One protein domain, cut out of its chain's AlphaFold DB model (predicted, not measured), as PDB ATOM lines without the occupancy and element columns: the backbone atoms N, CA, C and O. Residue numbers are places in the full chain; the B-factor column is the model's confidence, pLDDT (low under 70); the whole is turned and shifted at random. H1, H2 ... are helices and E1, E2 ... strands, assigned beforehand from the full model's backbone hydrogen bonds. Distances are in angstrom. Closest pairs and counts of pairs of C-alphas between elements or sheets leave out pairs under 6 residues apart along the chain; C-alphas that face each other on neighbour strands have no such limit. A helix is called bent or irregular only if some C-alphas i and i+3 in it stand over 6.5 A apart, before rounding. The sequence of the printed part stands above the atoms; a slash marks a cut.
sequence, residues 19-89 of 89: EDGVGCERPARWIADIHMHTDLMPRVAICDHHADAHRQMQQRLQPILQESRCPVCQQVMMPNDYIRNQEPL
ATOM      1  N   GLU A  19      24.716 -23.886 -45.498       82.25
ATOM      2  CA  GLU A  19      23.710 -24.530 -46.357       82.25
ATOM      3  C   GLU A  19      24.415 -25.087 -47.602       82.25
ATOM      4  O   GLU A  19      25.129 -24.360 -48.287       82.25
ATOM      5  N   ASP A  20      24.270 -26.387 -47.876       82.44
ATOM      6  CA  ASP A  20      24.860 -27.059 -49.051       82.44
ATOM      7  C   ASP A  20      26.379 -26.835 -49.237       82.44
ATOM      8  O   ASP A  20      26.902 -26.783 -50.350       82.44
ATOM      9  N   GLY A  21      27.109 -26.713 -48.122       83.50
ATOM     10  CA  GLY A  21      28.558 -26.474 -48.106       83.50
ATOM     11  C   GLY A  21      28.965 -25.005 -48.271       83.50
ATOM     12  O   GLY A  21      30.160 -24.713 -48.311       83.50
ATOM     13  N   VAL A  22      28.001 -24.085 -48.331       88.50
ATOM     14  CA  VAL A  22      28.219 -22.636 -48.420       88.50
ATOM     15  C   VAL A  22      27.810 -21.972 -47.105       88.50
ATOM     16  O   VAL A  22      26.794 -22.328 -46.514       88.50
ATOM     17  N   GLY A  23      28.603 -21.014 -46.619       89.62
ATOM     18  CA  GLY A  23      28.272 -20.240 -45.417       89.62
ATOM     19  C   GLY A  23      26.956 -19.476 -45.574       89.62
ATOM     20  O   GLY A  23      26.692 -18.889 -46.620       89.62
ATOM     21  N   CYS A  24      26.120 -19.488 -44.539       93.31
ATOM     22  CA  CYS A  24      24.860 -18.764 -44.547       93.31
ATOM     23  C   CYS A  24      25.110 -17.261 -44.393       93.31
ATOM     24  O   CYS A  24      25.531 -16.789 -43.343       93.31
ATOM     25  N   GLU A  25      24.775 -16.486 -45.419       92.81
ATOM     26  CA  GLU A  25      24.972 -15.027 -45.416       92.81
ATOM     27  C   GLU A  25      23.829 -14.263 -44.723       92.81
ATOM     28  O   GLU A  25      23.816 -13.033 -44.676       92.81
ATOM     29  N   ARG A  26      22.829 -14.977 -44.184       94.31
ATOM     30  CA  ARG A  26      21.679 -14.353 -43.516       94.31
ATOM     31  C   ARG A  26      22.097 -13.746 -42.170       94.31
ATOM     32  O   ARG A  26      22.902 -14.350 -41.457       94.31
ATOM     33  N   PRO A  27      21.497 -12.610 -41.768       94.19
ATOM     34  CA  PRO A  27      21.788 -11.992 -40.483       94.19
ATOM     35  C   PRO A  27      21.355 -12.907 -39.336       94.19
ATOM     36  O   PRO A  27      20.240 -13.442 -39.332       94.19
ATOM     37  N   ALA A  28      22.238 -13.091 -38.362       94.69
ATOM     38  CA  ALA A  28      21.933 -13.820 -37.149       94.69
ATOM     39  C   ALA A  28      20.947 -13.023 -36.287       94.69
ATOM     40  O   ALA A  28      20.988 -11.794 -36.208       94.69
ATOM     41  N   ARG A  29      20.030 -13.749 -35.653       95.25
ATOM     42  CA  ARG A  29      19.007 -13.208 -34.747       95.25
ATOM     43  C   ARG A  29      19.020 -13.884 -33.384       95.25
ATOM     44  O   ARG A  29      18.441 -13.354 -32.443       95.25
ATOM     45  N   TRP A  30      19.686 -15.030 -33.285       95.19
ATOM     46  CA  TRP A  30      19.734 -15.839 -32.082       95.19
ATOM     47  C   TRP A  30      21.150 -16.311 -31.799       95.19
ATOM     48  O   TRP A  30      21.905 -16.575 -32.731       95.19
ATOM     49  N   ILE A  31      21.458 -16.521 -30.525       95.75
ATOM     50  CA  ILE A  31      22.544 -17.397 -30.090       95.75
ATOM     51  C   ILE A  31      21.911 -18.658 -29.504       95.75
ATOM     52  O   ILE A  31      20.976 -18.573 -28.708       95.75
ATOM     53  N   ALA A  32      22.398 -19.833 -29.894       94.38
ATOM     54  CA  ALA A  32      21.911 -21.111 -29.382       94.38
ATOM     55  C   ALA A  32      23.026 -22.156 -29.334       94.38
ATOM     56  O   ALA A  32      24.014 -22.049 -30.060       94.38
ATOM     57  N   ASP A  33      22.845 -23.195 -28.519       93.31
ATOM     58  CA  ASP A  33      23.704 -24.373 -28.588       93.31
ATOM     59  C   ASP A  33      23.117 -25.345 -29.623       93.31
ATOM     60  O   ASP A  33      21.964 -25.772 -29.488       93.31
ATOM     61  N   ILE A  34      23.900 -25.696 -30.646       91.38
ATOM     62  CA  ILE A  34      23.467 -26.539 -31.773       91.38
ATOM     63  C   ILE A  34      24.248 -27.846 -31.781       91.38
ATOM     64  O   ILE A  34      25.459 -27.849 -31.593       91.38
ATOM     65  N   HIS A  35      23.580 -28.969 -32.037       88.62
ATOM     66  CA  HIS A  35      24.263 -30.252 -32.196       88.62
ATOM     67  C   HIS A  35      25.036 -30.332 -33.517       88.62
ATOM     68  O   HIS A  35      24.442 -30.242 -34.590       88.62
ATOM     69  N   MET A  36      26.353 -30.553 -33.441       83.94
ATOM     70  CA  MET A  36      27.257 -30.562 -34.603       83.94
ATOM     71  C   MET A  36      27.861 -31.938 -34.902       83.94
ATOM     72  O   MET A  36      29.064 -32.041 -35.133       83.94
ATOM     73  N   HIS A  37      27.056 -33.008 -34.882       84.06
ATOM     74  CA  HIS A  37      27.491 -34.380 -35.226       84.06
ATOM     75  C   HIS A  37      28.810 -34.802 -34.562       84.06
ATOM     76  O   HIS A  37      29.625 -35.550 -35.097       84.06
ATOM     77  N   THR A  38      29.004 -34.273 -33.374       74.12
ATOM     78  CA  THR A  38      30.097 -34.487 -32.449       74.12
ATOM     79  C   THR A  38      29.419 -34.520 -31.085       74.12
ATOM     80  O   THR A  38      28.317 -33.981 -30.945       74.12
ATOM     81  N   ASP A  39      30.040 -35.115 -30.069       72.12
ATOM     82  CA  ASP A  39      29.488 -35.121 -28.699       72.12
ATOM     83  C   ASP A  39      29.490 -33.710 -28.048       72.12
ATOM     84  O   ASP A  39      29.481 -33.558 -26.827       72.12
ATOM     85  N   LEU A  40      29.534 -32.653 -28.864       83.06
ATOM     86  CA  LEU A  40      29.593 -31.251 -28.496       83.06
ATOM     87  C   LEU A  40      28.375 -30.509 -29.054       83.06
ATOM     88  O   LEU A  40      27.901 -30.765 -30.163       83.06
ATOM     89  N   MET A  41      27.909 -29.531 -28.281       90.12
ATOM     90  CA  MET A  41      26.904 -28.562 -28.712       90.12
ATOM     91  C   MET A  41      27.495 -27.154 -28.611       90.12
ATOM     92  O   MET A  41      27.360 -26.524 -27.559       90.12
ATOM     93  N   PRO A  42      28.234 -26.685 -29.631       91.38
ATOM     94  CA  PRO A  42      28.797 -25.343 -29.621       91.38
ATOM     95  C   PRO A  42      27.708 -24.274 -29.588       91.38
ATOM     96  O   PRO A  42      26.637 -24.431 -30.179       91.38
ATOM     97  N   ARG A  43      28.030 -23.173 -28.907       94.31
ATOM     98  CA  ARG A  43      27.206 -21.970 -28.836       94.31
ATOM     99  C   ARG A  43      27.508 -21.091 -30.047       94.31
ATOM    100  O   ARG A  43      28.634 -20.620 -30.179       94.31
ATOM    101  N   VAL A  44      26.523 -20.916 -30.922       93.94
ATOM    102  CA  VAL A  44      26.678 -20.293 -32.247       93.94
ATOM    103  C   VAL A  44      25.576 -19.274 -32.523       93.94
ATOM    104  O   VAL A  44      24.464 -19.386 -31.999       93.94
ATOM    105  N   ALA A  45      25.882 -18.290 -33.362       95.69
ATOM    106  CA  ALA A  45      24.942 -17.308 -33.873       95.69
ATOM    107  C   ALA A  45      24.179 -17.874 -35.079       95.69
ATOM    108  O   ALA A  45      24.767 -18.347 -36.051       95.69
ATOM    109  N   ILE A  46      22.849 -17.824 -35.048       95.69
ATOM    110  CA  ILE A  46      21.993 -18.394 -36.096       95.69
ATOM    111  C   ILE A  46      20.906 -17.420 -36.546       95.69
ATOM    112  O   ILE A  46      20.386 -16.615 -35.768       95.69
ATOM    113  N   CYS A  47      20.547 -17.488 -37.827       95.88
ATOM    114  CA  CYS A  47      19.418 -16.748 -38.391       95.88
ATOM    115  C   CYS A  47      18.079 -17.452 -38.098       95.88
ATOM    116  O   CYS A  47      18.053 -18.633 -37.741       95.88
ATOM    117  N   ASP A  48      16.959 -16.746 -38.293       95.88
ATOM    118  CA  ASP A  48      15.606 -17.303 -38.110       95.88
ATOM    119  C   ASP A  48      15.381 -18.575 -38.935       95.88
ATOM    120  O   ASP A  48      14.833 -19.554 -38.436       95.88
ATOM    121  N   HIS A  49      15.877 -18.589 -40.177       94.81
ATOM    122  CA  HIS A  49      15.742 -19.730 -41.081       94.81
ATOM    123  C   HIS A  49      16.323 -21.014 -40.475       94.81
ATOM    124  O   HIS A  49      15.650 -22.043 -40.418       94.81
ATOM    125  N   HIS A  50      17.556 -20.940 -39.974       94.44
ATOM    126  CA  HIS A  50      18.217 -22.080 -39.357       94.44
ATOM    127  C   HIS A  50      17.613 -22.448 -38.007       94.44
ATOM    128  O   HIS A  50      17.424 -23.633 -37.730       94.44
ATOM    129  N   ALA A  51      17.255 -21.461 -37.186       93.00
ATOM    130  CA  ALA A  51      16.569 -21.723 -35.927       93.00
ATOM    131  C   ALA A  51      15.273 -22.519 -36.154       93.00
ATOM    132  O   ALA A  51      15.032 -23.528 -35.486       93.00
ATOM    133  N   ASP A  52      14.469 -22.123 -37.141       92.88
ATOM    134  CA  ASP A  52      13.228 -22.813 -37.478       92.88
ATOM    135  C   ASP A  52      13.471 -24.190 -38.099       92.88
ATOM    136  O   ASP A  52      12.757 -25.136 -37.760       92.88
ATOM    137  N   ALA A  53      14.497 -24.350 -38.938       90.75
ATOM    138  CA  ALA A  53      14.884 -25.654 -39.473       90.75
ATOM    139  C   ALA A  53      15.256 -26.646 -38.353       90.75
ATOM    140  O   ALA A  53      14.757 -27.776 -38.333       90.75
ATOM    141  N   HIS A  54      16.059 -26.215 -37.373       89.25
ATOM    142  CA  HIS A  54      16.426 -27.039 -36.218       89.25
ATOM    143  C   HIS A  54      15.214 -27.379 -35.338       89.25
ATOM    144  O   HIS A  54      15.050 -28.535 -34.938       89.25
ATOM    145  N   ARG A  55      14.316 -26.418 -35.084       87.44
ATOM    146  CA  ARG A  55      13.066 -26.662 -34.340       87.44
ATOM    147  C   ARG A  55      12.160 -27.661 -35.054       87.44
ATOM    148  O   ARG A  55      11.633 -28.571 -34.416       87.44
ATOM    149  N   GLN A  56      11.994 -27.527 -36.369       88.31
ATOM    150  CA  GLN A  56      11.200 -28.462 -37.168       88.31
ATOM    151  C   GLN A  56      11.802 -29.868 -37.146       88.31
ATOM    152  O   GLN A  56      11.067 -30.846 -37.004       88.31
ATOM    153  N   MET A  57      13.130 -29.984 -37.245       84.81
ATOM    154  CA  MET A  57      13.821 -31.268 -37.126       84.81
ATOM    155  C   MET A  57      13.545 -31.914 -35.765       84.81
ATOM    156  O   MET A  57      13.137 -33.074 -35.697       84.81
ATOM    157  N   GLN A  58      13.676 -31.143 -34.686       84.38
ATOM    158  CA  GLN A  58      13.390 -31.614 -33.336       84.38
ATOM    159  C   GLN A  58      11.943 -32.096 -33.185       84.38
ATOM    160  O   GLN A  58      11.715 -33.175 -32.645       84.38
ATOM    161  N   GLN A  59      10.966 -31.336 -33.684       84.88
ATOM    162  CA  GLN A  59       9.548 -31.710 -33.625       84.88
ATOM    163  C   GLN A  59       9.250 -33.000 -34.396       84.88
ATOM    164  O   GLN A  59       8.484 -33.834 -33.918       84.88
ATOM    165  N   ARG A  60       9.867 -33.195 -35.569       82.12
ATOM    166  CA  ARG A  60       9.698 -34.420 -36.372       82.12
ATOM    167  C   ARG A  60      10.244 -35.654 -35.667       82.12
ATOM    168  O   ARG A  60       9.679 -36.733 -35.811       82.12
ATOM    169  N   LEU A  61      11.332 -35.494 -34.924       77.00
ATOM    170  CA  LEU A  61      11.992 -36.597 -34.236       77.00
ATOM    171  C   LEU A  61      11.414 -36.843 -32.844       77.00
ATOM    172  O   LEU A  61      11.501 -37.963 -32.357       77.00
ATOM    173  N   GLN A  62      10.773 -35.849 -32.222       76.56
ATOM    174  CA  GLN A  62      10.211 -35.938 -30.868       76.56
ATOM    175  C   GLN A  62       9.406 -37.217 -30.570       76.56
ATOM    176  O   GLN A  62       9.606 -37.774 -29.489       76.56
ATOM    177  N   PRO A  63       8.569 -37.745 -31.487       73.88
ATOM    178  CA  PRO A  63       7.831 -38.989 -31.261       73.88
ATOM    179  C   PRO A  63       8.712 -40.242 -31.134       73.88
ATOM    180  O   PRO A  63       8.266 -41.240 -30.579       73.88
ATOM    181  N   ILE A  64       9.943 -40.200 -31.650       75.50
ATOM    182  CA  ILE A  64      10.886 -41.325 -31.722       75.50
ATOM    183  C   ILE A  64      12.200 -41.052 -30.964       75.50
ATOM    184  O   ILE A  64      13.111 -41.879 -30.989       75.50
ATOM    185  N   LEU A  65      12.328 -39.903 -30.277       66.75
ATOM    186  CA  LEU A  65      13.584 -39.450 -29.649       66.75
ATOM    187  C   LEU A  65      14.130 -40.406 -28.585       66.75
ATOM    188  O   LEU A  65      15.341 -40.531 -28.478       66.75
ATOM    189  N   GLN A  66      13.285 -41.151 -27.863       59.97
ATOM    190  CA  GLN A  66      13.765 -42.116 -26.856       59.97
ATOM    191  C   GLN A  66      14.662 -43.223 -27.451       59.97
ATOM    192  O   GLN A  66      15.423 -43.852 -26.722       59.97
ATOM    193  N   GLU A  67      14.622 -43.411 -28.775       65.38
ATOM    194  CA  GLU A  67      15.428 -44.384 -29.522       65.38
ATOM    195  C   GLU A  67      16.240 -43.735 -30.660       65.38
ATOM    196  O   GLU A  67      16.961 -44.417 -31.393       65.38
ATOM    197  N   SER A  68      16.141 -42.412 -30.828       73.56
ATOM    198  CA  SER A  68      16.756 -41.713 -31.954       73.56
ATOM    199  C   SER A  68      18.243 -41.544 -31.730       73.56
ATOM    200  O   SER A  68      18.678 -40.892 -30.781       73.56
ATOM    201  N   ARG A  69      19.039 -42.076 -32.651       82.44
ATOM    202  CA  ARG A  69      20.456 -41.747 -32.759       82.44
ATOM    203  C   ARG A  69      20.651 -40.707 -33.846       82.44
ATOM    204  O   ARG A  69      19.987 -40.760 -34.881       82.44
ATOM    205  N   CYS A  70      21.588 -39.792 -33.638       80.62
ATOM    206  CA  CYS A  70      22.071 -38.948 -34.717       80.62
ATOM    207  C   CYS A  70      22.582 -39.851 -35.857       80.62
ATOM    208  O   CYS A  70      23.424 -40.716 -35.604       80.62
ATOM    209  N   PRO A  71      22.122 -39.678 -37.109       79.25
ATOM    210  CA  PRO A  71      22.508 -40.564 -38.207       79.25
ATOM    211  C   PRO A  71      24.000 -40.464 -38.554       79.25
ATOM    212  O   PRO A  71      24.541 -41.372 -39.180       79.25
ATOM    213  N   VAL A  72      24.660 -39.379 -38.132       84.06
ATOM    214  CA  VAL A  72      26.072 -39.104 -38.416       84.06
ATOM    215  C   VAL A  72      26.975 -39.617 -37.294       84.06
ATOM    216  O   VAL A  72      27.809 -40.482 -37.539       84.06
ATOM    217  N   CYS A  73      26.804 -39.136 -36.057       85.25
ATOM    218  CA  CYS A  73      27.687 -39.500 -34.938       85.25
ATOM    219  C   CYS A  73      27.169 -40.634 -34.046       85.25
ATOM    220  O   CYS A  73      27.858 -41.036 -33.117       85.25
ATOM    221  N   GLN A  74      25.966 -41.160 -34.303       85.75
ATOM    222  CA  GLN A  74      25.336 -42.250 -33.540       85.75
ATOM    223  C   GLN A  74      25.067 -41.949 -32.051       85.75
ATOM    224  O   GLN A  74      24.626 -42.844 -31.318       85.75
ATOM    225  N   GLN A  75      25.259 -40.700 -31.612       84.31
ATOM    226  CA  GLN A  75      24.890 -40.227 -30.278       84.31
ATOM    227  C   GLN A  75      23.379 -40.392 -30.060       84.31
ATOM    228  O   GLN A  75      22.586 -40.094 -30.953       84.31
ATOM    229  N   VAL A  76      22.988 -40.877 -28.878       83.56
ATOM    230  CA  VAL A  76      21.579 -40.913 -28.455       83.56
ATOM    231  C   VAL A  76      21.085 -39.477 -28.289       83.56
ATOM    232  O   VAL A  76      21.701 -38.705 -27.560       83.56
ATOM    233  N   MET A  77      19.992 -39.136 -28.966       81.19
ATOM    234  CA  MET A  77      19.422 -37.791 -28.979       81.19
ATOM    235  C   MET A  77      18.273 -37.706 -27.979       81.19
ATOM    236  O   MET A  77      17.262 -38.386 -28.129       81.19
ATOM    237  N   MET A  78      18.385 -36.843 -26.978       79.06
ATOM    238  CA  MET A  78      17.287 -36.518 -26.072       79.06
ATOM    239  C   MET A  78      16.422 -35.372 -26.625       79.06
ATOM    240  O   MET A  78      16.824 -34.644 -27.541       79.06
ATOM    241  N   PRO A  79      15.210 -35.160 -26.078       76.56
ATOM    242  CA  PRO A  79      14.477 -33.920 -26.300       76.56
ATOM    243  C   PRO A  79      15.368 -32.699 -26.030       76.56
ATOM    244  O   PRO A  79      15.967 -32.601 -24.963       76.56
ATOM    245  N   ASN A  80      15.410 -31.763 -26.983       79.75
ATOM    246  CA  ASN A  80      16.257 -30.558 -26.979       79.75
ATOM    247  C   ASN A  80      17.748 -30.762 -27.306       79.75
ATOM    248  O   ASN A  80      18.499 -29.790 -27.282       79.75
ATOM    249  N   ASP A  81      18.179 -31.964 -27.700       83.00
ATOM    250  CA  ASP A  81      19.563 -32.179 -28.151       83.00
ATOM    251  C   ASP A  81      19.814 -31.707 -29.591       83.00
ATOM    252  O   ASP A  81      20.924 -31.841 -30.078       83.00
ATOM    253  N   TYR A  82      18.830 -31.138 -30.296       86.38
ATOM    254  CA  TYR A  82      19.050 -30.521 -31.615       86.38
ATOM    255  C   TYR A  82      19.418 -29.040 -31.513       86.38
ATOM    256  O   TYR A  82      20.327 -28.576 -32.204       86.38
ATOM    257  N   ILE A  83      18.695 -28.313 -30.664       89.38
ATOM    258  CA  ILE A  83      18.878 -26.893 -30.382       89.38
ATOM    259  C   ILE A  83      18.415 -26.613 -28.949       89.38
ATOM    260  O   ILE A  83      17.317 -27.013 -28.555       89.38
ATOM    261  N   ARG A  84      19.234 -25.908 -28.162       90.75
ATOM    262  CA  ARG A  84      18.900 -25.509 -26.782       90.75
ATOM    263  C   ARG A  84      19.455 -24.132 -26.438       90.75
ATOM    264  O   ARG A  84      20.284 -23.590 -27.165       90.75
ATOM    265  N   ASN A  85      19.010 -23.591 -25.301       92.06
ATOM    266  CA  ASN A  85      19.484 -22.314 -24.750       92.06
ATOM    267  C   ASN A  85      19.456 -21.167 -25.774       92.06
ATOM    268  O   ASN A  85      20.379 -20.351 -25.819       92.06
ATOM    269  N   GLN A  86      18.418 -21.163 -26.618       92.19
ATOM    270  CA  GLN A  86      18.225 -20.162 -27.654       92.19
ATOM    271  C   GLN A  86      17.788 -18.839 -27.022       92.19
ATOM    272  O   GLN A  86      16.750 -18.779 -26.362       92.19
ATOM    273  N   GLU A  87      18.552 -17.784 -27.277       93.94
ATOM    274  CA  GLU A  87      18.276 -16.420 -26.827       93.94
ATOM    275  C   GLU A  87      18.464 -15.420 -27.977       93.94
ATOM    276  O   GLU A  87      19.212 -15.713 -28.915       93.94
ATOM    277  N   PRO A  88      17.746 -14.285 -27.974       94.00
ATOM    278  CA  PRO A  88      17.916 -13.254 -28.994       94.00
ATOM    279  C   PRO A  88      19.306 -12.601 -28.910       94.00
ATOM    280  O   PRO A  88      19.845 -12.447 -27.814       94.00
ATOM    281  N   LEU A  89      19.852 -12.233 -30.076       85.88
ATOM    282  CA  LEU A  89      21.065 -11.410 -30.230       85.88
ATOM    283  C   LEU A  89      20.815  -9.935 -29.903       85.88
ATOM    284  O   LEU A  89      19.731  -9.428 -30.276       85.88
TER     285      LEU A  89
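AT A GLANCE: This is residues 19 to 89 of the 89 residues of an uncharacterized protein of Rhodococcus sp. AG1013 (UniProt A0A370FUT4). A small twisted sheet of three strands has one long helix, H1, over one face, which makes two layers; H1 packs on the sheet with residues 48 to 58, and its later part runs on past the strands. A loop, residues 68 to 82, leads back from the helix's far end to E3. The printed part has 71 residues, in the order E1, E2, H1, E3; the sheet's order is E2, E1, E3, antiparallel. The class is mixed, with 35 residues, under half, in named elements; the whole is compact, radius of gyration of the C-alphas 12.3 A, spanning 35 by 24 by 19 A.

IN THESE COORDINATES: E1, residues 30 to 34, begins at C-alpha (19.734, -15.839, -32.082) and is 11.3 A long. E2 is residues 43 to 46, 9.6 A. H1, residues 48 to 67, is 28.4 A long, with a kink of 61 degrees near residue 61; it is irregular, C-alphas 63 and 66 being 8.0 A apart. E3, residues 83 to 88, is 13.7 A long and ends at C-alpha (17.916, -13.254, -28.994).

HOW THE PARTS SIT: E1 and E2 form a hairpin at 130 degrees, with N 46 and O 30 at 2.8 A. E1 and E3 stand at 166 degrees, with N 31 and O 87 at 2.9 A. H1 is on the sheet at a height of 9.2 A, over E1 and slantwise to it, only just, at 30.3 degrees on the local plane. The closest C-alphas of H1 and E3 are those of His 54 and Ile 83, 6.3 A. E2, H1 and E3 form a split strand-helix-strand unit, two same-way strands with E1 between them; its crossover is right-handed. In H1, 12 of 16 O i to N i+4 pairs are within hydrogen-bond range.

THE WHOLE: The C-alphas farthest apart, of Pro 27 and Glu 67, are 34.8 A apart. The printed part has no cut. The link from H1 to E3 is long. Residues 65 to 67 have pLDDT under 70.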